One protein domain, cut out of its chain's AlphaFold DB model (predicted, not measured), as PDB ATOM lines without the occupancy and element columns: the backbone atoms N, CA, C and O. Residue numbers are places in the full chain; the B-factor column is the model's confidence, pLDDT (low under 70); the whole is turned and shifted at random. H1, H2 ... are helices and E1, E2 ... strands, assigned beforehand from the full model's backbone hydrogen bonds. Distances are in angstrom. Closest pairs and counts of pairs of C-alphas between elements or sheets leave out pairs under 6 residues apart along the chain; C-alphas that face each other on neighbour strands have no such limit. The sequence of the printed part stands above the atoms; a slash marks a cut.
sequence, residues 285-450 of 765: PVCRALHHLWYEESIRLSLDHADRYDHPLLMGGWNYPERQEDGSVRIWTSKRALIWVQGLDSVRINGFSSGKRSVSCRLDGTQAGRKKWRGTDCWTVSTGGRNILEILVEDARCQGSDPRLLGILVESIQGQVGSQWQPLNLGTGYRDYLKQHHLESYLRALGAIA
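Overview. This is residues 285 to 450 of the 765 residues of the protein "Glycos_transf_1 domain-containing protein" of Syntrophobacteraceae bacterium CG2_30_61_12 (UniProt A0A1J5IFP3). One strongly twisted sheet of seven strands is folded back on itself by its long hairpin E3 and E4, with E6, E1 and E7 continuing from one leg of E3 and E5 and E2 from the other. The long helix H1 runs past this sheet beside E2, and H3 lies beyond H1, joined to the sheet through H2. The printed part has 166 residues, with three named helices and seven named strands in the order H1 E1 E2 E3 E4 E5 E6 E7 H2 H3. The sheet is branched, its neighbour pairs are antiparallel, and the class is mixed, helices and strands. The whole is compact, with a radius of gyration of the C-alphas of 15.4 A and spans of 45 by 41 by 36 A.

Along the chain. H1, residues 285 to 304, is 29.0 A long and begins at C-alpha 285 (25.313, -19.256, 29.305). E1 is residues 329 to 332 and E2 residues 336 to 340. E3, residues 346 to 363, bends by 165 degrees at residue 350, and E4, residues 366 to 382, bends by 162 degrees at residue 376. E5, residues 388 to 393, spans 16.4 A, and E6, residues 409 to 417, spans 24.6 A, from C-alpha 409 at (7.052, -7.300, 36.290). E7 is residues 420 to 424, H2 residues 430 to 437, and H3, residues 439 to 450, runs 16.5 A to C-alpha 450 at (30.742, -18.244, 49.487).

Arrangement. E3 and E4 form a hairpin, with N 349 and O 379 2.9 A apart. E4 lies on one side of E3; E5, beside residues 358 to 363, and E6, beside residues 346 to 352, lie on the other side. N 362 and O 390 are 2.9 A apart between E3 and E5, and N 348 and O 414 2.8 A between E3 and E6. E2 pairs with E5 through N 339 and O 389, 2.8 A. E6 pairs with E1 through N 331 and O 410, 2.9 A, and forms a hairpin with E7, with N 415 and O 422 2.8 A apart. Residues 313 to 314 pair with residues 339 to 340 of E2, antiparallel. H1 only grazes the sheet, with residues 295 to 303; the C-alphas of Ile 299 and Leu 338 are 7.3 A apart. H1 and H3 are close but not clearly touching, with the closest C-alphas, Leu 301 and Ala 445, 6.7 A apart, opposite ways at a steep tilt of 42 degrees. H2 and H3 only just touch, only at the corner, with 3 pairs of C-alphas within 8 A, the closest being Leu 434 and Tyr 442, 6.0 A. In H1, H2 and H3 every O i to N i+4 pair is within hydrogen-bond range.

Size, cuts and confidence. The C-alphas farthest apart are those of Pro 285 and Ser 419, 47.5 A. The printed part has no cut. The links H1 to E1 and E5 to E6 are long, with 24 and 15 residues. The mean pLDDT of the printed part is 93.2, and residues 325 to 327 are under 70.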
ATOM      1  N   PRO A 285      25.751 -18.038  28.619       93.75
ATOM      2  CA  PRO A 285      25.313 -19.256  29.305       93.75
ATOM      3  C   PRO A 285      25.788 -19.319  30.761       93.75
ATOM      4  O   PRO A 285      25.009 -19.680  31.641       93.75
ATOM      5  N   VAL A 286      27.034 -18.903  31.017       95.12
ATOM      6  CA  VAL A 286      27.608 -18.840  32.368       95.12
ATOM      7  C   VAL A 286      26.858 -17.817  33.217       95.12
ATOM      8  O   VAL A 286      26.383 -18.150  34.296       95.12
ATOM      9  N   CYS A 287      26.656 -16.598  32.710       95.50
ATOM     10  CA  CYS A 287      25.951 -15.547  33.448       95.50
ATOM     11  C   CYS A 287      24.510 -15.948  33.800       95.50
ATOM     12  O   CYS A 287      24.037 -15.632  34.889       95.50
ATOM     13  N   ARG A 288      23.810 -16.686  32.923       94.62
ATOM     14  CA  ARG A 288      22.475 -17.240  33.229       94.62
ATOM     15  C   ARG A 288      22.518 -18.240  34.387       94.62
ATOM     16  O   ARG A 288      21.648 -18.195  35.255       94.62
ATOM     17  N   ALA A 289      23.511 -19.131  34.399       94.06
ATOM     18  CA  ALA A 289      23.694 -20.100  35.478       94.06
ATOM     19  C   ALA A 289      24.026 -19.401  36.807       94.06
ATOM     20  O   ALA A 289      23.391 -19.684  37.822       94.06
ATOM     21  N   LEU A 290      24.937 -18.423  36.782       95.50
ATOM     22  CA  LEU A 290      25.301 -17.638  37.961       95.50
ATOM     23  C   LEU A 290      24.124 -16.810  38.495       95.50
ATOM     24  O   LEU A 290      23.911 -16.774  39.701       95.50
ATOM     25  N   HIS A 291      23.294 -16.220  37.625       94.38
ATOM     26  CA  HIS A 291      22.053 -15.564  38.056       94.38
ATOM     27  C   HIS A 291      21.110 -16.534  38.771       94.38
ATOM     28  O   HIS A 291      20.551 -16.185  39.807       94.38
ATOM     29  N   HIS A 292      20.920 -17.744  38.233       92.19
ATOM     30  CA  HIS A 292      20.079 -18.755  38.874       92.19
ATOM     31  C   HIS A 292      20.601 -19.126  40.263       92.19
ATOM     32  O   HIS A 292      19.827 -19.134  41.218       92.19
ATOM     33  N   LEU A 293      21.903 -19.401  40.376       94.50
ATOM     34  CA  LEU A 293      22.556 -19.679  41.653       94.50
ATOM     35  C   LEU A 293      22.312 -18.538  42.649       94.50
ATOM     36  O   LEU A 293      21.857 -18.780  43.763       94.50
ATOM     37  N   TRP A 294      22.536 -17.298  42.222       93.69
ATOM     38  CA  TRP A 294      22.381 -16.128  43.079       93.69
ATOM     39  C   TRP A 294      20.936 -15.931  43.552       93.69
ATOM     40  O   TRP A 294      20.709 -15.555  44.700       93.69
ATOM     41  N   TYR A 295      19.927 -16.221  42.720       94.00
ATOM     42  CA  TYR A 295      18.533 -16.171  43.175       94.00
ATOM     43  C   TYR A 295      18.278 -17.167  44.306       94.00
ATOM     44  O   TYR A 295      17.724 -16.771  45.333       94.00
ATOM     45  N   GLU A 296      18.725 -18.414  44.162       94.81
ATOM     46  CA  GLU A 296      18.577 -19.429  45.211       94.81
ATOM     47  C   GLU A 296      19.346 -19.050  46.484       94.81
ATOM     48  O   GLU A 296      18.818 -19.172  47.590       94.81
ATOM     49  N   GLU A 297      20.555 -18.503  46.343       95.88
ATOM     50  CA  GLU A 297      21.342 -17.998  47.470       95.88
ATOM     51  C   GLU A 297      20.651 -16.825  48.176       95.88
ATOM     52  O   GLU A 297      20.597 -16.815  49.404       95.88
ATOM     53  N   SER A 298      20.056 -15.886  47.431       96.38
ATOM     54  CA  SER A 298      19.299 -14.762  48.001       96.38
ATOM     55  C   SER A 298      18.064 -15.234  48.770       96.38
ATOM     56  O   SER A 298      17.753 -14.713  49.839       96.38
ATOM     57  N   ILE A 299      17.369 -16.252  48.248       96.75
ATOM     58  CA  ILE A 299      16.201 -16.861  48.885       96.75
ATOM     59  C   ILE A 299      16.620 -17.526  50.188       96.75
ATOM     60  O   ILE A 299      16.047 -17.203  51.229       96.75
ATOM     61  N   ARG A 300      17.649 -18.382  50.147       96.06
ATOM     62  CA  ARG A 300      18.206 -19.039  51.334       96.06
ATOM     63  C   ARG A 300      18.624 -18.017  52.385       96.06
ATOM     64  O   ARG A 300      18.107 -18.063  53.492       96.06
ATOM     65  N   LEU A 301      19.462 -17.047  52.013       96.75
ATOM     66  CA  LEU A 301      19.941 -16.004  52.923       96.75
ATOM     67  C   LEU A 301      18.766 -15.284  53.591       96.75
ATOM     68  O   LEU A 301      18.746 -15.126  54.808       96.75
ATOM     69  N   SER A 302      17.766 -14.880  52.801       97.62
ATOM     70  CA  SER A 302      16.608 -14.169  53.335       97.62
ATOM     71  C   SER A 302      15.752 -15.026  54.275       97.62
ATOM     72  O   SER A 302      15.217 -14.492  55.242       97.62
ATOM     73  N   LEU A 303      15.634 -16.334  54.022       96.81
ATOM     74  CA  LEU A 303      14.894 -17.278  54.865       96.81
ATOM     75  C   LEU A 303      15.631 -17.576  56.172       96.81
ATOM     76  O   LEU A 303      14.996 -17.617  57.221       96.81
ATOM     77  N   ASP A 304      16.955 -17.713  56.119       96.00
ATOM     78  CA  ASP A 304      17.804 -17.977  57.289       96.00
ATOM     79  C   ASP A 304      17.767 -16.833  58.321       96.00
ATOM     80  O   ASP A 304      18.199 -17.010  59.455       96.00
ATOM     81  N   HIS A 305      17.247 -15.663  57.931       97.19
ATOM     82  CA  HIS A 305      17.072 -14.488  58.791       97.19
ATOM     83  C   HIS A 305      15.596 -14.109  58.985       97.19
ATOM     84  O   HIS A 305      15.304 -12.996  59.422       97.19
ATOM     85  N   ALA A 306      14.657 -14.991  58.632       95.19
ATOM     86  CA  ALA A 306      13.226 -14.702  58.708       95.19
ATOM     87  C   ALA A 306      12.759 -14.329  60.125       95.19
ATOM     88  O   ALA A 306      11.863 -13.510  60.282       95.19
ATOM     89  N   ASP A 307      13.404 -14.878  61.153       93.56
ATOM     90  CA  ASP A 307      13.154 -14.586  62.568       93.56
ATOM     91  C   ASP A 307      13.553 -13.163  62.999       93.56
ATOM     92  O   ASP A 307      13.208 -12.737  64.100       93.56
ATOM     93  N   ARG A 308      14.270 -12.423  62.145       95.38
ATOM     94  CA  ARG A 308      14.779 -11.076  62.438       95.38
ATOM     95  C   ARG A 308      13.951  -9.949  61.834       95.38
ATOM     96  O   ARG A 308      14.179  -8.797  62.194       95.38
ATOM     97  N   TYR A 309      13.058 -10.236  60.888       96.19
ATOM     98  CA  TYR A 309      12.262  -9.200  60.230       96.19
ATOM     99  C   TYR A 309      11.104  -8.765  61.125       96.19
ATOM    100  O   TYR A 309      10.274  -9.583  61.518       96.19
ATOM    101  N   ASP A 310      11.021  -7.469  61.411       94.06
ATOM    102  CA  ASP A 310       9.992  -6.884  62.278       94.06
ATOM    103  C   ASP A 310       8.878  -6.152  61.505       94.06
ATOM    104  O   ASP A 310       7.864  -5.770  62.091       94.06
ATOM    105  N   HIS A 311       9.022  -6.000  60.185       93.75
ATOM    106  CA  HIS A 311       8.025  -5.376  59.317       93.75
ATOM    107  C   HIS A 311       8.002  -5.992  57.910       93.75
ATOM    108  O   HIS A 311       8.996  -6.579  57.472       93.75
ATOM    109  N   PRO A 312       6.885  -5.856  57.168       96.44
ATOM    110  CA  PRO A 312       6.764  -6.402  55.822       96.44
ATOM    111  C   PRO A 312       7.803  -5.850  54.842       96.44
ATOM    112  O   PRO A 312       7.957  -4.636  54.708       96.44
ATOM    113  N   LEU A 313       8.473  -6.742  54.110       97.12
ATOM    114  CA  LEU A 313       9.541  -6.387  53.169       97.12
ATOM    115  C   LEU A 313       9.730  -7.436  52.067       97.12
ATOM    116  O   LEU A 313       9.250  -8.571  52.165       97.12
ATOM    117  N   LEU A 314      10.456  -7.063  51.011       98.06
ATOM    118  CA  LEU A 314      10.864  -7.997  49.959       98.06
ATOM    119  C   LEU A 314      12.030  -8.871  50.434       98.06
ATOM    120  O   LEU A 314      13.097  -8.367  50.783       98.06
ATOM    121  N   MET A 315      11.835 -10.188  50.417       98.00
ATOM    122  CA  MET A 315      12.859 -11.187  50.743       98.00
ATOM    123  C   MET A 315      13.666 -11.562  49.482       98.00
ATOM    124  O   MET A 315      13.793 -10.753  48.569       98.00
ATOM    125  N   GLY A 316      14.281 -12.744  49.412       97.06
ATOM    126  CA  GLY A 316      15.051 -13.182  48.246       97.06
ATOM    127  C   GLY A 316      14.198 -13.531  47.021       97.06
ATOM    128  O   GLY A 316      12.977 -13.702  47.101       97.06
ATOM    129  N   GLY A 317      14.858 -13.669  45.867       95.88
ATOM    130  CA  GLY A 317      14.223 -14.130  44.625       95.88
ATOM    131  C   GLY A 317      13.676 -13.030  43.705       95.88
ATOM    132  O   GLY A 317      12.990 -13.318  42.717       95.88
ATOM    133  N   TRP A 318      14.008 -11.776  44.002       95.75
ATOM    134  CA  TRP A 318      13.713 -10.613  43.168       95.75
ATOM    135  C   TRP A 318      14.936 -10.197  42.347       95.75
ATOM    136  O   TRP A 318      16.077 -10.354  42.782       95.75
ATOM    137  N   ASN A 319      14.690  -9.654  41.155       93.56
ATOM    138  CA  ASN A 319      15.716  -8.989  40.350       93.56
ATOM    139  C   ASN A 319      16.063  -7.610  40.937       93.56
ATOM    140  O   ASN A 319      15.425  -7.148  41.878       93.56
ATOM    141  N   TYR A 320      17.047  -6.924  40.353       86.75
ATOM    142  CA  TYR A 320      17.356  -5.543  40.727       86.75
ATOM    143  C   TYR A 320      16.175  -4.593  40.435       86.75
ATOM    144  O   TYR A 320      15.559  -4.723  39.372       86.75
ATOM    145  N   PRO A 321      15.866  -3.642  41.338       88.25
ATOM    146  CA  PRO A 321      14.823  -2.646  41.114       88.25
ATOM    147  C   PRO A 321      15.106  -1.752  39.895       88.25
ATOM    148  O   PRO A 321      16.204  -1.221  39.728       88.25
ATOM    149  N   GLU A 322      14.090  -1.539  39.062       87.44
ATOM    150  CA  GLU A 322      14.129  -0.739  37.836       87.44
ATOM    151  C   GLU A 322      13.332   0.560  38.027       87.44
ATOM    152  O   GLU A 322      12.098   0.580  37.992       87.44
ATOM    153  N   ARG A 323      14.047   1.673  38.233       76.06
ATOM    154  CA  ARG A 323      13.453   3.016  38.346       76.06
ATOM    155  C   ARG A 323      13.008   3.552  36.987       76.06
ATOM    156  O   ARG A 323      13.791   3.494  36.038       76.06
ATOM    157  N   GLN A 324      11.793   4.086  36.947       79.25
ATOM    158  CA  GLN A 324      11.185   4.763  35.802       79.25
ATOM    159  C   GLN A 324      11.393   6.287  35.886       79.25
ATOM    160  O   GLN A 324      11.771   6.808  36.936       79.25
ATOM    161  N   GLU A 325      11.126   6.996  34.787       65.62
ATOM    162  CA  GLU A 325      11.258   8.463  34.703       65.62
ATOM    163  C   GLU A 325      10.329   9.211  35.671       65.62
ATOM    164  O   GLU A 325      10.697  10.255  36.194       65.62
ATOM    165  N   ASP A 326       9.152   8.654  35.972       68.69
ATOM    166  CA  ASP A 326       8.183   9.215  36.926       68.69
ATOM    167  C   ASP A 326       8.547   8.958  38.403       68.69
ATOM    168  O   ASP A 326       7.748   9.203  39.307       68.69
ATOM    169  N   GLY A 327       9.741   8.414  38.660       66.25
ATOM    170  CA  GLY A 327      10.224   8.059  39.992       66.25
ATOM    171  C   GLY A 327       9.661   6.747  40.544       66.25
ATOM    172  O   GLY A 327      10.124   6.291  41.598       66.25
ATOM    173  N   SER A 328       8.715   6.103  39.849       79.38
ATOM    174  CA  SER A 328       8.195   4.795  40.243       79.38
ATOM    175  C   SER A 328       9.264   3.709  40.108       79.38
ATOM    176  O   SER A 328      10.196   3.785  39.300       79.38
ATOM    177  N   VAL A 329       9.152   2.677  40.941       86.56
ATOM    178  CA  VAL A 329      10.061   1.530  40.942       86.56
ATOM    179  C   VAL A 329       9.280   0.312  40.492       86.56
ATOM    180  O   VAL A 329       8.233   0.009  41.055       86.56
ATOM    181  N   ARG A 330       9.808  -0.408  39.505       93.94
ATOM    182  CA  ARG A 330       9.291  -1.712  39.089       93.94
ATOM    183  C   ARG A 330      10.337  -2.777  39.359       93.94
ATOM    184  O   ARG A 330      11.529  -2.489  39.363       93.94
ATOM    185  N   ILE A 331       9.917  -4.011  39.593       95.31
ATOM    186  CA  ILE A 331      10.847  -5.095  39.912       95.31
ATOM    187  C   ILE A 331      10.365  -6.410  39.315       95.31
ATOM    188  O   ILE A 331       9.190  -6.765  39.406       95.31
ATOM    189  N   TRP A 332      11.267  -7.151  38.680       95.50
ATOM    190  CA  TRP A 332      10.939  -8.466  38.137       95.50
ATOM    191  C   TRP A 332      11.040  -9.540  39.218       95.50
ATOM    192  O   TRP A 332      12.064  -9.654  39.898       95.50
ATOM    193  N   THR A 333      10.036 -10.410  39.315       95.88
ATOM    194  CA  THR A 333      10.207 -11.683  40.030       95.88
ATOM    195  C   THR A 333      11.165 -12.583  39.250       95.88
ATOM    196  O   THR A 333      11.187 -12.549  38.015       95.88
ATOM    197  N   SER A 334      11.909 -13.445  39.943       94.38
ATOM    198  CA  SER A 334      12.539 -14.606  39.307       94.38
ATOM    199  C   SER A 334      11.499 -15.730  39.076       94.38
ATOM    200  O   SER A 334      10.305 -15.456  38.902       94.38
ATOM    201  N   LYS A 335      11.927 -17.002  39.083       93.44
ATOM    202  CA  LYS A 335      11.025 -18.169  39.189       93.44
ATOM    203  C   LYS A 335      10.302 -18.225  40.534       93.44
ATOM    204  O   LYS A 335       9.181 -18.723  40.598       93.44
ATOM    205  N   ARG A 336      10.956 -17.749  41.589       96.19
ATOM    206  CA  ARG A 336      10.492 -17.798  42.973       96.19
ATOM    207  C   ARG A 336      10.856 -16.480  43.634       96.19
ATOM    208  O   ARG A 336      12.013 -16.089  43.581       96.19
ATOM    209  N   ALA A 337       9.891 -15.788  44.217       97.56
ATOM    210  CA  ALA A 337      10.110 -14.516  44.897       97.56
ATOM    211  C   ALA A 337       9.353 -14.504  46.225       97.56
ATOM    212  O   ALA A 337       8.211 -14.961  46.284       97.56
ATOM    213  N   LEU A 338       9.999 -14.022  47.284       98.38
ATOM    214  CA  LEU A 338       9.474 -14.090  48.645       98.38
ATOM    215  C   LEU A 338       9.144 -12.699  49.198       98.38
ATOM    216  O   LEU A 338       9.837 -11.723  48.911       98.38
ATOM    217  N   ILE A 339       8.107 -12.621  50.025       98.25
ATOM    218  CA  ILE A 339       7.710 -11.419  50.762       98.25
ATOM    219  C   ILE A 339       7.490 -11.823  52.217       98.25
ATOM    220  O   ILE A 339       6.756 -12.778  52.487       98.25
ATOM    221  N   TRP A 340       8.093 -11.081  53.144       98.12
ATOM    222  CA  TRP A 340       7.734 -11.156  54.555       98.12
ATOM    223  C   TRP A 340       6.435 -10.378  54.759       98.12
ATOM    224  O   TRP A 340       6.358  -9.204  54.404       98.12
ATOM    225  N   VAL A 341       5.397 -11.040  55.261       97.25
ATOM    226  CA  VAL A 341       4.025 -10.510  55.336       97.25
ATOM    227  C   VAL A 341       3.443 -10.559  56.745       97.25
ATOM    228  O   VAL A 341       2.245 -10.334  56.918       97.25
ATOM    229  N   GLN A 342       4.271 -10.845  57.754       95.31
ATOM    230  CA  GLN A 342       3.827 -10.874  59.143       95.31
ATOM    231  C   GLN A 342       3.150  -9.547  59.519       95.31
ATOM    232  O   GLN A 342       3.652  -8.464  59.220       95.31
ATOM    233  N   GLY A 343       1.986  -9.644  60.162       93.31
ATOM    234  CA  GLY A 343       1.186  -8.486  60.568       93.31
ATOM    235  C   GLY A 343       0.264  -7.919  59.485       93.31
ATOM    236  O   GLY A 343      -0.529  -7.034  59.793       93.31
ATOM    237  N   LEU A 344       0.311  -8.428  58.248       96.75
ATOM    238  CA  LEU A 344      -0.636  -8.061  57.192       96.75
ATOM    239  C   LEU A 344      -1.818  -9.034  57.154       96.75
ATOM    240  O   LEU A 344      -1.616 -10.238  57.270       96.75
ATOM    241  N   ASP A 345      -3.030  -8.541  56.896       96.81
ATOM    242  CA  ASP A 345      -4.240  -9.352  56.666       96.81
ATOM    243  C   ASP A 345      -4.305  -9.898  55.231       96.81
ATOM    244  O   ASP A 345      -4.825 -10.986  54.950       96.81
ATOM    245  N   SER A 346      -3.820  -9.103  54.277       97.56
ATOM    246  CA  SER A 346      -3.807  -9.410  52.847       97.56
ATOM    247  C   SER A 346      -2.698  -8.645  52.137       97.56
ATOM    248  O   SER A 346      -2.291  -7.568  52.564       97.56
ATOM    249  N   VAL A 347      -2.236  -9.186  51.013       97.69
ATOM    250  CA  VAL A 347      -1.261  -8.547  50.127       97.69
ATOM    251  C   VAL A 347      -1.853  -8.426  48.736       97.69
ATOM    252  O   VAL A 347      -2.367  -9.401  48.187       97.69
ATOM    253  N   ARG A 348      -1.768  -7.235  48.149       98.00
ATOM    254  CA  ARG A 348      -2.169  -6.949  46.774       98.00
ATOM    255  C   ARG A 348      -0.932  -6.704  45.931       98.00
ATOM    256  O   ARG A 348      -0.150  -5.810  46.232       98.00
ATOM    257  N   ILE A 349      -0.788  -7.475  44.864       97.56
ATOM    258  CA  ILE A 349       0.313  -7.382  43.909       97.56
ATOM    259  C   ILE A 349      -0.276  -6.897  42.588       97.56
ATOM    260  O   ILE A 349      -1.136  -7.573  42.018       97.56
ATOM    261  N   ASN A 350       0.193  -5.752  42.101       97.25
ATOM    262  CA  ASN A 350      -0.123  -5.247  40.768       97.25
ATOM    263  C   ASN A 350       1.101  -5.405  39.871       97.25
ATOM    264  O   ASN A 350       2.233  -5.137  40.291       97.25
ATOM    265  N   GLY A 351       0.885  -5.824  38.631       95.88
ATOM    266  CA  GLY A 351       1.993  -5.995  37.712       95.88
ATOM    267  C   GLY A 351       1.606  -6.428  36.312       95.88
ATOM    268  O   GLY A 351       0.451  -6.716  35.994       95.88
ATOM    269  N   PHE A 352       2.632  -6.523  35.481       95.06
ATOM    270  CA  PHE A 352       2.549  -6.805  34.066       95.06
ATOM    271  C   PHE A 352       3.242  -8.123  33.705       95.06
ATOM    272  O   PHE A 352       4.309  -8.470  34.215       95.06
ATOM    273  N   SER A 353       2.663  -8.854  32.752       92.38
ATOM    274  CA  SER A 353       3.328  -9.983  32.102       92.38
ATOM    275  C   SER A 353       3.224  -9.887  30.583       92.38
ATOM    276  O   SER A 353       2.125  -9.898  30.026       92.38
ATOM    277  N   SER A 354       4.375  -9.903  29.902       85.06
ATOM    278  CA  SER A 354       4.484  -9.856  28.433       85.06
ATOM    279  C   SER A 354       3.878 -11.073  27.717       85.06
ATOM    280  O   SER A 354       3.631 -11.036  26.515       85.06
ATOM    281  N   GLY A 355       3.601 -12.159  28.444       84.94
ATOM    282  CA  GLY A 355       2.941 -13.362  27.935       84.94
ATOM    283  C   GLY A 355       1.983 -13.967  28.957       84.94
ATOM    284  O   GLY A 355       1.941 -13.541  30.108       84.94
ATOM    285  N   LYS A 356       1.207 -14.983  28.560       89.81
ATOM    286  CA  LYS A 356       0.367 -15.734  29.507       89.81
ATOM    287  C   LYS A 356       1.256 -16.638  30.354       89.81
ATOM    288  O   LYS A 356       1.797 -17.601  29.824       89.81
ATOM    289  N   ARG A 357       1.376 -16.339  31.647       92.31
ATOM    290  CA  ARG A 357       2.209 -17.086  32.599       92.31
ATOM    291  C   ARG A 357       1.364 -17.731  33.682       92.31
ATOM    292  O   ARG A 357       0.332 -17.195  34.082       92.31
ATOM    293  N   SER A 358       1.791 -18.902  34.131       94.62
ATOM    294  CA  SER A 358       1.244 -19.573  35.308       94.62
ATOM    295  C   SER A 358       1.897 -18.993  36.561       94.62
ATOM    296  O   SER A 358       3.109 -19.125  36.718       94.62
ATOM    297  N   VAL A 359       1.114 -18.339  37.417       96.00
ATOM    298  CA  VAL A 359       1.591 -17.797  38.694       96.00
ATOM    299  C   VAL A 359       0.856 -18.508  39.822       96.00
ATOM    300  O   VAL A 359      -0.374 -18.582  39.809       96.00
ATOM    301  N   SER A 360       1.585 -19.058  40.785       96.69
ATOM    302  CA  SER A 360       1.025 -19.600  42.025       96.69
ATOM    303  C   SER A 360       1.566 -18.853  43.233       96.69
ATOM    304  O   SER A 360       2.669 -18.314  43.202       96.69
ATOM    305  N   CYS A 361       0.770 -18.830  44.296       96.50
ATOM    306  CA  CYS A 361       1.176 -18.294  45.584       96.50
ATOM    307  C   CYS A 361       1.157 -19.401  46.634       96.50
ATOM    308  O   CYS A 361       0.235 -20.228  46.650       96.50
ATOM    309  N   ARG A 362       2.148 -19.395  47.524       97.19
ATOM    310  CA  ARG A 362       2.169 -20.216  48.738       97.19
ATOM    311  C   ARG A 362       2.330 -19.332  49.968       97.19
ATOM    312  O   ARG A 362       3.011 -18.317  49.899       97.19
ATOM    313  N   LEU A 363       1.713 -19.727  51.074       97.19
ATOM    314  CA  LEU A 363       1.860 -19.095  52.383       97.19
ATOM    315  C   LEU A 363       2.467 -20.102  53.352       97.19
ATOM    316  O   LEU A 363       1.895 -21.175  53.544       97.19
ATOM    317  N   ASP A 364       3.644 -19.791  53.896       95.12
ATOM    318  CA  ASP A 364       4.467 -20.706  54.706       95.12
ATOM    319  C   ASP A 364       4.533 -22.127  54.098       95.12
ATOM    320  O   ASP A 364       4.287 -23.139  54.756       95.12
ATOM    321  N   GLY A 365       4.771 -22.200  52.782       92.62
ATOM    322  CA  GLY A 365       4.858 -23.450  52.016       92.62
ATOM    323  C   GLY A 365       3.520 -24.091  51.614       92.62
ATOM    324  O   GLY A 365       3.510 -25.006  50.791       92.62
ATOM    325  N   THR A 366       2.380 -23.600  52.108       94.38
ATOM    326  CA  THR A 366       1.046 -24.131  51.770       94.38
ATOM    327  C   THR A 366       0.464 -23.421  50.548       94.38
ATOM    328  O   THR A 366       0.482 -22.197  50.477       94.38
ATOM    329  N   GLN A 367      -0.080 -24.166  49.580       93.88
ATOM    330  CA  GLN A 367      -0.694 -23.597  48.372       93.88
ATOM    331  C   GLN A 367      -1.853 -22.645  48.732       93.88
ATOM    332  O   GLN A 367      -2.866 -23.083  49.267       93.88
ATOM    333  N   ALA A 368      -1.715 -21.361  48.390       92.62
ATOM    334  CA  ALA A 368      -2.720 -20.326  48.648       92.62
ATOM    335  C   ALA A 368      -3.587 -20.032  47.413       92.62
ATOM    336  O   ALA A 368      -4.764 -19.703  47.528       92.62
ATOM    337  N   GLY A 369      -3.029 -20.178  46.208       93.81
ATOM    338  CA  GLY A 369      -3.795 -20.023  44.974       93.81
ATOM    339  C   GLY A 369      -2.952 -20.138  43.708       93.81
ATOM    340  O   GLY A 369      -1.726 -20.242  43.756       93.81
ATOM    341  N   ARG A 370      -3.623 -20.132  42.553       95.75
ATOM    342  CA  ARG A 370      -2.998 -20.147  41.223       95.75
ATOM    343  C   ARG A 370      -3.828 -19.334  40.243       95.75
ATOM    344  O   ARG A 370      -5.052 -19.427  40.240       95.75
ATOM    345  N   LYS A 371      -3.155 -18.587  39.376       94.00
ATOM    346  CA  LYS A 371      -3.762 -17.716  38.371       94.00
ATOM    347  C   LYS A 371      -2.950 -17.744  37.075       94.00
ATOM    348  O   LYS A 371      -1.740 -17.964  37.078       94.00
ATOM    349  N   LYS A 372      -3.619 -17.520  35.939       94.38
ATOM    350  CA  LYS A 372      -2.942 -17.187  34.677       94.38
ATOM    351  C   LYS A 372      -2.836 -15.666  34.565       94.38
ATOM    352  O   LYS A 372      -3.864 -15.004  34.563       94.38
ATOM    353  N   TRP A 373      -1.620 -15.142  34.448       93.94
ATOM    354  CA  TRP A 373      -1.329 -13.705  34.377       93.94
ATOM    355  C   TRP A 373      -0.944 -13.317  32.946       93.94
ATOM    356  O   TRP A 373      -0.069 -13.956  32.357       93.94
ATOM    357  N   ARG A 374      -1.595 -12.306  32.361       92.69
ATOM    358  CA  ARG A 374      -1.283 -11.763  31.024       92.69
ATOM    359  C   ARG A 374      -1.592 -10.269  31.007       92.69
ATOM    360  O   ARG A 374      -2.689  -9.893  31.395       92.69
ATOM    361  N   GLY A 375      -0.684  -9.461  30.462       94.44
ATOM    362  CA  GLY A 375      -0.843  -8.010  30.466       94.44
ATOM    363  C   GLY A 375      -0.803  -7.462  31.890       94.44
ATOM    364  O   GLY A 375      -0.256  -8.116  32.783       94.44
ATOM    365  N   THR A 376      -1.365  -6.273  32.077       95.81
ATOM    366  CA  THR A 376      -1.557  -5.667  33.397       95.81
ATOM    367  C   THR A 376      -2.669  -6.396  34.133       95.81
ATOM    368  O   THR A 376      -3.765  -6.573  33.604       95.81
ATOM    369  N   ASP A 377      -2.379  -6.834  35.350       95.94
ATOM    370  CA  ASP A 377      -3.320  -7.562  36.186       95.94
ATOM    371  C   ASP A 377      -2.999  -7.323  37.672       95.94
ATOM    372  O   ASP A 377      -1.962  -6.758  38.028       95.94
ATOM    373  N   CYS A 378      -3.902  -7.756  38.547       95.25
ATOM    374  CA  CYS A 378      -3.781  -7.633  39.994       95.25
ATOM    375  C   CYS A 378      -4.124  -8.962  40.677       95.25
ATOM    376  O   CYS A 378      -5.008  -9.705  40.237       95.25
ATOM    377  N   TRP A 379      -3.449  -9.267  41.783       96.12
ATOM    378  CA  TRP A 379      -3.789 -10.398  42.639       96.12
ATOM    379  C   TRP A 379      -3.760  -9.991  44.112       96.12
ATOM    380  O   TRP A 379      -2.738  -9.546  44.620       96.12
ATOM    381  N   THR A 380      -4.899 -10.142  44.797       97.00
ATOM    382  CA  THR A 380      -4.989 -10.047  46.261       97.00
ATOM    383  C   THR A 380      -4.946 -11.442  46.885       97.00
ATOM    384  O   THR A 380      -5.729 -12.313  46.504       97.00
ATOM    385  N   VAL A 381      -4.034 -11.647  47.831       96.31
ATOM    386  CA  VAL A 381      -3.823 -12.896  48.570       96.31
ATOM    387  C   VAL A 381      -4.044 -12.611  50.054       96.31
ATOM    388  O   VAL A 381      -3.365 -11.754  50.611       96.31
ATOM    389  N   SER A 382      -4.980 -13.312  50.698       95.81
ATOM    390  CA  SER A 382      -5.143 -13.230  52.157       95.81
ATOM    391  C   SER A 382      -4.024 -14.008  52.836       95.81
ATOM    392  O   SER A 382      -3.762 -15.145  52.451       95.81
ATOM    393  N   THR A 383      -3.358 -13.404  53.819       94.88
ATOM    394  CA  THR A 383      -2.196 -14.007  54.494       94.88
ATOM    395  C   THR A 383      -2.606 -15.103  55.474       94.88
ATOM    396  O   THR A 383      -1.814 -15.994  55.760       94.88
ATOM    397  N   GLY A 384      -3.830 -15.050  56.015       90.81
ATOM    398  CA  GLY A 384      -4.309 -15.996  57.025       90.81
ATOM    399  C   GLY A 384      -3.435 -16.054  58.285       90.81
ATOM    400  O   GLY A 384      -3.314 -17.123  58.878       90.81
ATOM    401  N   GLY A 385      -2.777 -14.944  58.649       90.06
ATOM    402  CA  GLY A 385      -1.858 -14.870  59.795       90.06
ATOM    403  C   GLY A 385      -0.515 -15.585  59.589       90.06
ATOM    404  O   GLY A 385       0.189 -15.849  60.559       90.06
ATOM    405  N   ARG A 386      -0.181 -15.938  58.344       94.62
ATOM    406  CA  ARG A 386       1.097 -16.548  57.948       94.62
ATOM    407  C   ARG A 386       2.171 -15.485  57.748       94.62
ATOM    408  O   ARG A 386       1.858 -14.313  57.552       94.62
ATOM    409  N   ASN A 387       3.431 -15.906  57.759       96.44
ATOM    410  CA  ASN A 387       4.556 -14.973  57.807       96.44
ATOM    411  C   ASN A 387       5.219 -14.744  56.447       96.44
ATOM    412  O   ASN A 387       5.743 -13.661  56.200       96.44
ATOM    413  N   ILE A 388       5.195 -15.738  55.559       97.81
ATOM    414  CA  ILE A 388       5.910 -15.693  54.281       97.81
ATOM    415  C   ILE A 388       4.940 -15.942  53.135       97.81
ATOM    416  O   ILE A 388       4.319 -17.002  53.049       97.81
ATOM    417  N   LEU A 389       4.877 -14.987  52.208       98.12
ATOM    418  CA  LEU A 389       4.229 -15.143  50.910       98.12
ATOM    419  C   LEU A 389       5.281 -15.463  49.846       98.12
ATOM    420  O   LEU A 389       6.190 -14.681  49.583       98.12
ATOM    421  N   GLU A 390       5.125 -16.607  49.196       98.06
ATOM    422  CA  GLU A 390       5.948 -17.057  48.082       98.06
ATOM    423  C   GLU A 390       5.177 -16.924  46.769       98.06
ATOM    424  O   GLU A 390       4.077 -17.455  46.633       98.06
ATOM    425  N   ILE A 391       5.776 -16.251  45.787       97.44
ATOM    426  CA  ILE A 391       5.283 -16.124  44.414       97.44
ATOM    427  C   ILE A 391       6.108 -17.050  43.524       97.44
ATOM    428  O   ILE A 391       7.329 -16.920  43.444       97.44
ATOM    429  N   LEU A 392       5.441 -17.959  42.824       97.00
ATOM    430  CA  LEU A 392       6.049 -18.918  41.908       97.00
ATOM    431  C   LEU A 392       5.589 -18.631  40.482       97.00
ATOM    432  O   LEU A 392       4.391 -18.569  40.210       97.00
ATOM    433  N   VAL A 393       6.540 -18.498  39.562       94.94
ATOM    434  CA  VAL A 393       6.289 -18.264  38.136       94.94
ATOM    435  C   VAL A 393       6.901 -19.408  37.333       94.94
ATOM    436  O   VAL A 393       8.107 -19.437  37.093       94.94
ATOM    437  N   GLU A 394       6.062 -20.353  36.899       87.50
ATOM    438  CA  GLU A 394       6.507 -21.610  36.264       87.50
ATOM    439  C   GLU A 394       7.269 -21.370  34.951       87.50
ATOM    440  O   GLU A 394       8.279 -22.015  34.686       87.50
ATOM    441  N   ASP A 395       6.822 -20.386  34.167       84.69
ATOM    442  CA  ASP A 395       7.361 -20.072  32.839       84.69
ATOM    443  C   ASP A 395       8.322 -18.864  32.860       84.69
ATOM    444  O   ASP A 395       8.388 -18.094  31.894       84.69
ATOM    445  N   ALA A 396       9.028 -18.615  33.972       85.12
ATOM    446  CA  ALA A 396      10.061 -17.577  34.005       85.12
ATOM    447  C   ALA A 396      11.246 -17.971  33.111       85.12
ATOM    448  O   ALA A 396      11.788 -19.073  33.213       85.12
ATOM    449  N   ARG A 397      11.644 -17.061  32.220       86.25
ATOM    450  CA  ARG A 397      12.656 -17.313  31.189       86.25
ATOM    451  C   ARG A 397      13.448 -16.056  30.876       86.25
ATOM    452  O   ARG A 397      12.944 -14.945  31.039       86.25
ATOM    453  N   CYS A 398      14.663 -16.259  30.387       84.12
ATOM    454  CA  CYS A 398      15.482 -15.197  29.821       84.12
ATOM    455  C   CYS A 398      14.845 -14.661  28.531       84.12
ATOM    456  O   CYS A 398      14.211 -15.416  27.786       84.12
ATOM    457  N   GLN A 399      15.001 -13.363  28.271       82.19
ATOM    458  CA  GLN A 399      14.464 -12.699  27.079       82.19
ATOM    459  C   GLN A 399      15.616 -12.097  26.273       82.19
ATOM    460  O   GLN A 399      16.326 -11.223  26.758       82.19
ATOM    461  N   GLY A 400      15.810 -12.574  25.040       82.81
ATOM    462  CA  GLY A 400      16.905 -12.112  24.183       82.81
ATOM    463  C   GLY A 400      18.281 -12.286  24.842       82.81
ATOM    464  O   GLY A 400      18.642 -13.388  25.270       82.81
ATOM    465  N   SER A 401      19.041 -11.193  24.917       80.69
ATOM    466  CA  SER A 401      20.365 -11.129  25.547       80.69
ATOM    467  C   SER A 401      20.331 -10.938  27.067       80.69
ATOM    468  O   SER A 401      21.379 -11.060  27.696       80.69
ATOM    469  N   ASP A 402      19.168 -10.689  27.680       87.00
ATOM    470  CA  ASP A 402      19.067 -10.526  29.132       87.00
ATOM    471  C   ASP A 402      19.360 -11.873  29.831       87.00
ATOM    472  O   ASP A 402      18.669 -12.869  29.566       87.00
ATOM    473  N   PRO A 403      20.389 -11.956  30.694       89.88
ATOM    474  CA  PRO A 403      20.752 -13.194  31.374       89.88
ATOM    475  C   PRO A 403      19.812 -13.521  32.547       89.88
ATOM    476  O   PRO A 403      19.865 -14.627  33.085       89.88
ATOM    477  N   ARG A 404      18.947 -12.588  32.956       91.19
ATOM    478  CA  ARG A 404      18.064 -12.743  34.112       91.19
ATOM    479  C   ARG A 404      16.894 -13.673  33.797       91.19
ATOM    480  O   ARG A 404      16.398 -13.743  32.672       91.19
ATOM    481  N   LEU A 405      16.403 -14.376  34.816       90.31
ATOM    482  CA  LEU A 405      15.126 -15.084  34.742       90.31
ATOM    483  C   LEU A 405      14.006 -14.092  35.043       90.31
ATOM    484  O   LEU A 405      13.805 -13.711  36.193       90.31
ATOM    485  N   LEU A 406      13.281 -13.679  34.004       92.25
ATOM    486  CA  LEU A 406      12.212 -12.692  34.123       92.25
ATOM    487  C   LEU A 406      10.869 -13.407  34.268       92.25
ATOM    488  O   LEU A 406      10.424 -14.061  33.318       92.25
ATOM    489  N   GLY A 407      10.245 -13.301  35.442       94.06
ATOM    490  CA  GLY A 407       8.901 -13.786  35.760       94.06
ATOM    491  C   GLY A 407       7.819 -12.762  35.405       94.06
ATOM    492  O   GLY A 407       7.578 -12.512  34.225       94.06
ATOM    493  N   ILE A 408       7.155 -12.184  36.407       95.12
ATOM    494  CA  ILE A 408       6.239 -11.044  36.224       95.12
ATOM    495  C   ILE A 408       6.937  -9.737  36.615       95.12
ATOM    496  O   ILE A 408       7.781  -9.734  37.513       95.12
ATOM    497  N   LEU A 409       6.597  -8.642  35.938       96.00
ATOM    498  CA  LEU A 409       7.052  -7.300  36.290       96.00
ATOM    499  C   LEU A 409       6.087  -6.726  37.320       96.00
ATOM    500  O   LEU A 409       4.941  -6.440  36.993       96.00
ATOM    501  N   VAL A 410       6.529  -6.582  38.559       97.25
ATOM    502  CA  VAL A 410       5.717  -6.023  39.636       97.25
ATOM    503  C   VAL A 410       5.869  -4.508  39.647       97.25
ATOM    504  O   VAL A 410       6.982  -3.986  39.645       97.25
ATOM    505  N   GLU A 411       4.734  -3.816  39.641       96.38
ATOM    506  CA  GLU A 411       4.643  -2.353  39.569       96.38
ATOM    507  C   GLU A 411       4.272  -1.741  40.922       96.38
ATOM    508  O   GLU A 411       4.659  -0.618  41.225       96.38
ATOM    509  N   SER A 412       3.523  -2.471  41.751       96.75
ATOM    510  CA  SER A 412       3.288  -2.101  43.147       96.75
ATOM    511  C   SER A 412       2.884  -3.312  43.980       96.75
ATOM    512  O   SER A 412       2.248  -4.249  43.489       96.75
ATOM    513  N   ILE A 413       3.230  -3.264  45.263       97.69
ATOM    514  CA  ILE A 413       2.735  -4.191  46.278       97.69
ATOM    515  C   ILE A 413       2.127  -3.361  47.403       97.69
ATOM    516  O   ILE A 413       2.712  -2.366  47.824       97.69
ATOM    517  N   GLN A 414       0.951  -3.757  47.878       97.81
ATOM    518  CA  GLN A 414       0.282  -3.131  49.014       97.81
ATOM    519  C   GLN A 414      -0.045  -4.191  50.066       97.81
ATOM    520  O   GLN A 414      -0.567  -5.253  49.727       97.81
ATOM    521  N   GLY A 415       0.242  -3.901  51.329       97.06
ATOM    522  CA  GLY A 415      -0.153  -4.700  52.482       97.06
ATOM    523  C   GLY A 415      -1.377  -4.100  53.162       97.06
ATOM    524  O   GLY A 415      -1.476  -2.881  53.291       97.06
ATOM    525  N   GLN A 416      -2.317  -4.942  53.578       97.75
ATOM    526  CA  GLN A 416      -3.497  -4.529  54.328       97.75
ATOM    527  C   GLN A 416      -3.283  -4.741  55.828       97.75
ATOM    528  O   GLN A 416      -2.907  -5.839  56.225       97.75
ATOM    529  N   VAL A 417      -3.579  -3.724  56.642       94.69
ATOM    530  CA  VAL A 417      -3.688  -3.828  58.107       94.69
ATOM    531  C   VAL A 417      -5.031  -3.226  58.523       94.69
ATOM    532  O   VAL A 417      -5.272  -2.025  58.365       94.69
ATOM    533  N   GLY A 418      -5.951  -4.064  58.999       91.81
ATOM    534  CA  GLY A 418      -7.341  -3.689  59.228       91.81
ATOM    535  C   GLY A 418      -8.014  -3.218  57.934       91.81
ATOM    536  O   GLY A 418      -8.134  -3.958  56.957       91.81
ATOM    537  N   SER A 419      -8.475  -1.967  57.903       91.56
ATOM    538  CA  SER A 419      -9.097  -1.363  56.714       91.56
ATOM    539  C   SER A 419      -8.116  -0.605  55.811       91.56
ATOM    540  O   SER A 419      -8.502  -0.183  54.719       91.56
ATOM    541  N   GLN A 420      -6.866  -0.413  56.240       95.62
ATOM    542  CA  GLN A 420      -5.892   0.415  55.531       95.62
ATOM    543  C   GLN A 420      -4.991  -0.419  54.624       95.62
ATOM    544  O   GLN A 420      -4.550  -1.500  55.001       95.62
ATOM    545  N   TRP A 421      -4.686   0.120  53.443       97.38
ATOM    546  CA  TRP A 421      -3.704  -0.430  52.509       97.38
ATOM    547  C   TRP A 421      -2.473   0.467  52.481       97.38
ATOM    548  O   TRP A 421      -2.590   1.662  52.212       97.38
ATOM    549  N   GLN A 422      -1.302  -0.111  52.718       95.81
ATOM    550  CA  GLN A 422      -0.026   0.597  52.738       95.81
ATOM    551  C   GLN A 422       0.907   0.025  51.664       95.81
ATOM    552  O   GLN A 422       0.961  -1.195  51.497       95.81
ATOM    553  N   PRO A 423       1.617   0.867  50.898       94.94
ATOM    554  CA  PRO A 423       2.565   0.387  49.901       94.94
ATOM    555  C   PRO A 423       3.785  -0.259  50.571       94.94
ATOM    556  O   PRO A 423       4.310   0.260  51.552       94.94
ATOM    557  N   LEU A 424       4.264  -1.366  50.005       94.75
ATOM    558  CA  LEU A 424       5.580  -1.918  50.318       94.75
ATOM    559  C   LEU A 424       6.617  -1.286  49.382       94.75
ATOM    560  O   LEU A 424       6.360  -1.092  48.190       94.75
ATOM    561  N   ASN A 425       7.798  -0.977  49.915       90.56
ATOM    562  CA  ASN A 425       8.883  -0.394  49.134       90.56
ATOM    563  C   ASN A 425       9.488  -1.449  48.191       90.56
ATOM    564  O   ASN A 425      10.000  -2.467  48.647       90.56
ATOM    565  N   LEU A 426       9.434  -1.206  46.877       92.12
ATOM    566  CA  LEU A 426      10.024  -2.099  45.868       92.12
ATOM    567  C   LEU A 426      11.515  -1.831  45.611       92.12
ATOM    568  O   LEU A 426      12.167  -2.601  44.911       92.12
ATOM    569  N   GLY A 427      12.043  -0.718  46.120       83.62
ATOM    570  CA  GLY A 427      13.437  -0.316  45.953       83.62
ATOM    571  C   GLY A 427      14.377  -0.850  47.031       83.62
ATOM    572  O   GLY A 427      15.583  -0.809  46.820       83.62
ATOM    573  N   THR A 428      13.837  -1.335  48.150       84.81
ATOM    574  CA  THR A 428      14.596  -1.869  49.288       84.81
ATOM    575  C   THR A 428      14.031  -3.219  49.717       84.81
ATOM    576  O   THR A 428      12.847  -3.496  49.530       84.81
ATOM    577  N   GLY A 429      14.859  -4.065  50.318       92.81
ATOM    578  CA  GLY A 429      14.426  -5.374  50.800       92.81
ATOM    579  C   GLY A 429      15.279  -5.904  51.942       92.81
ATOM    580  O   GLY A 429      15.897  -5.148  52.690       92.81
ATOM    581  N   TYR A 430      15.333  -7.230  52.060       95.25
ATOM    582  CA  TYR A 430      16.036  -7.907  53.148       95.25
ATOM    583  C   TYR A 430      17.517  -7.514  53.235       95.25
ATOM    584  O   TYR A 430      18.067  -7.462  54.327       95.25
ATOM    585  N   ARG A 431      18.171  -7.225  52.100       92.12
ATOM    586  CA  ARG A 431      19.589  -6.839  52.064       92.12
ATOM    587  C   ARG A 431      19.822  -5.541  52.818       92.12
ATOM    588  O   ARG A 431      20.690  -5.495  53.678       92.12
ATOM    589  N   ASP A 432      19.036  -4.516  52.504       88.94
ATOM    590  CA  ASP A 432      19.140  -3.200  53.132       88.94
ATOM    591  C   ASP A 432      18.844  -3.316  54.631       88.94
ATOM    592  O   ASP A 432      19.646  -2.881  55.457       88.94
ATOM    593  N   TYR A 433      17.775  -4.042  54.980       92.56
ATOM    594  CA  TYR A 433      17.402  -4.307  56.369       92.56
ATOM    595  C   TYR A 433      18.518  -5.012  57.154       92.56
ATOM    596  O   TYR A 433      18.929  -4.555  58.220       92.56
ATOM    597  N   LEU A 434      19.065  -6.113  56.628       94.19
ATOM    598  CA  LEU A 434      20.119  -6.862  57.311       94.19
ATOM    599  C   LEU A 434      21.418  -6.062  57.404       94.19
ATOM    600  O   LEU A 434      22.063  -6.084  58.450       94.19
ATOM    601  N   LYS A 435      21.791  -5.310  56.363       89.88
ATOM    602  CA  LYS A 435      22.950  -4.411  56.420       89.88
ATOM    603  C   LYS A 435      22.772  -3.341  57.486       89.88
ATOM    604  O   LYS A 435      23.747  -3.014  58.161       89.88
ATOM    605  N   GLN A 436      21.568  -2.796  57.645       86.12
ATOM    606  CA  GLN A 436      21.276  -1.722  58.591       86.12
ATOM    607  C   GLN A 436      21.193  -2.217  60.040       86.12
ATOM    608  O   GLN A 436      21.800  -1.603  60.918       86.12
ATOM    609  N   HIS A 437      20.495  -3.330  60.279       91.12
ATOM    610  CA  HIS A 437      20.117  -3.790  61.621       91.12
ATOM    611  C   HIS A 437      20.902  -5.017  62.115       91.12
ATOM    612  O   HIS A 437      21.030  -5.223  63.322       91.12
ATOM    613  N   HIS A 438      21.458  -5.834  61.212       94.25
ATOM    614  CA  HIS A 438      22.050  -7.142  61.535       94.25
ATOM    615  C   HIS A 438      23.336  -7.447  60.744       94.25
ATOM    616  O   HIS A 438      23.541  -8.577  60.290       94.25
ATOM    617  N   LEU A 439      24.220  -6.450  60.601       91.75
ATOM    618  CA  LEU A 439      25.398  -6.513  59.724       91.75
ATOM    619  C   LEU A 439      26.285  -7.741  59.973       91.75
ATOM    620  O   LEU A 439      26.638  -8.439  59.032       91.75
ATOM    621  N   GLU A 440      26.622  -8.046  61.226       94.19
ATOM    622  CA  GLU A 440      27.488  -9.190  61.545       94.19
ATOM    623  C   GLU A 440      26.876 -10.529  61.093       94.19
ATOM    624  O   GLU A 440      27.564 -11.364  60.505       94.19
ATOM    625  N   SER A 441      25.569 -10.719  61.310       94.62
ATOM    626  CA  SER A 441      24.848 -11.919  60.856       94.62
ATOM    627  C   SER A 441      24.841 -12.010  59.332       94.62
ATOM    628  O   SER A 441      25.095 -13.077  58.774       94.62
ATOM    629  N   TYR A 442      24.615 -10.878  58.661       95.12
ATOM    630  CA  TYR A 442      24.635 -10.787  57.206       95.12
ATOM    631  C   TYR A 442      25.999 -11.179  56.627       95.12
ATOM    632  O   TYR A 442      26.072 -12.049  55.761       95.12
ATOM    633  N   LEU A 443      27.088 -10.611  57.154       95.19
ATOM    634  CA  LEU A 443      28.453 -10.906  56.706       95.19
ATOM    635  C   LEU A 443      28.831 -12.372  56.928       95.19
ATOM    636  O   LEU A 443      29.405 -13.005  56.040       95.19
ATOM    637  N   ARG A 444      28.462 -12.947  58.081       94.69
ATOM    638  CA  ARG A 444      28.664 -14.379  58.348       94.69
ATOM    639  C   ARG A 444      27.911 -15.253  57.351       94.69
ATOM    640  O   ARG A 444      28.470 -16.240  56.880       94.69
ATOM    641  N   ALA A 445      26.682 -14.883  56.998       95.31
ATOM    642  CA  ALA A 445      25.899 -15.606  56.006       95.31
ATOM    643  C   ALA A 445      26.529 -15.522  54.608       95.31
ATOM    644  O   ALA A 445      26.669 -16.550  53.952       95.31
ATOM    645  N   LEU A 446      26.992 -14.345  54.177       95.44
ATOM    646  CA  LEU A 446      27.737 -14.202  52.917       95.44
ATOM    647  C   LEU A 446      29.020 -15.042  52.915       95.44
ATOM    648  O   LEU A 446      29.315 -15.729  51.936       95.44
ATOM    649  N   GLY A 447      29.749 -15.049  54.034       95.06
ATOM    650  CA  GLY A 447      30.893 -15.927  54.278       95.06
ATOM    651  C   GLY A 447      30.558 -17.403  54.076       95.06
ATOM    652  O   GLY A 447      31.204 -18.082  53.279       95.06
ATOM    653  N   ALA A 448      29.517 -17.884  54.755       95.06
ATOM    654  CA  ALA A 448      29.071 -19.271  54.681       95.06
ATOM    655  C   ALA A 448      28.598 -19.661  53.273       95.06
ATOM    656  O   ALA A 448      28.937 -20.740  52.791       95.06
ATOM    657  N   ILE A 449      27.859 -18.778  52.592       95.44
ATOM    658  CA  ILE A 449      27.398 -18.994  51.215       95.44
ATOM    659  C   ILE A 449      28.591 -19.137  50.270       95.44
ATOM    660  O   ILE A 449      28.645 -20.107  49.519       95.44
ATOM    661  N   ALA A 450      29.558 -18.217  50.340       95.56
ATOM    662  CA  ALA A 450      30.742 -18.244  49.487       95.56
ATOM    663  C   ALA A 450      31.592 -19.504  49.707       95.56
ATOM    664  O   ALA A 450      32.032 -20.121  48.743       95.56
TER     665      ALA A 450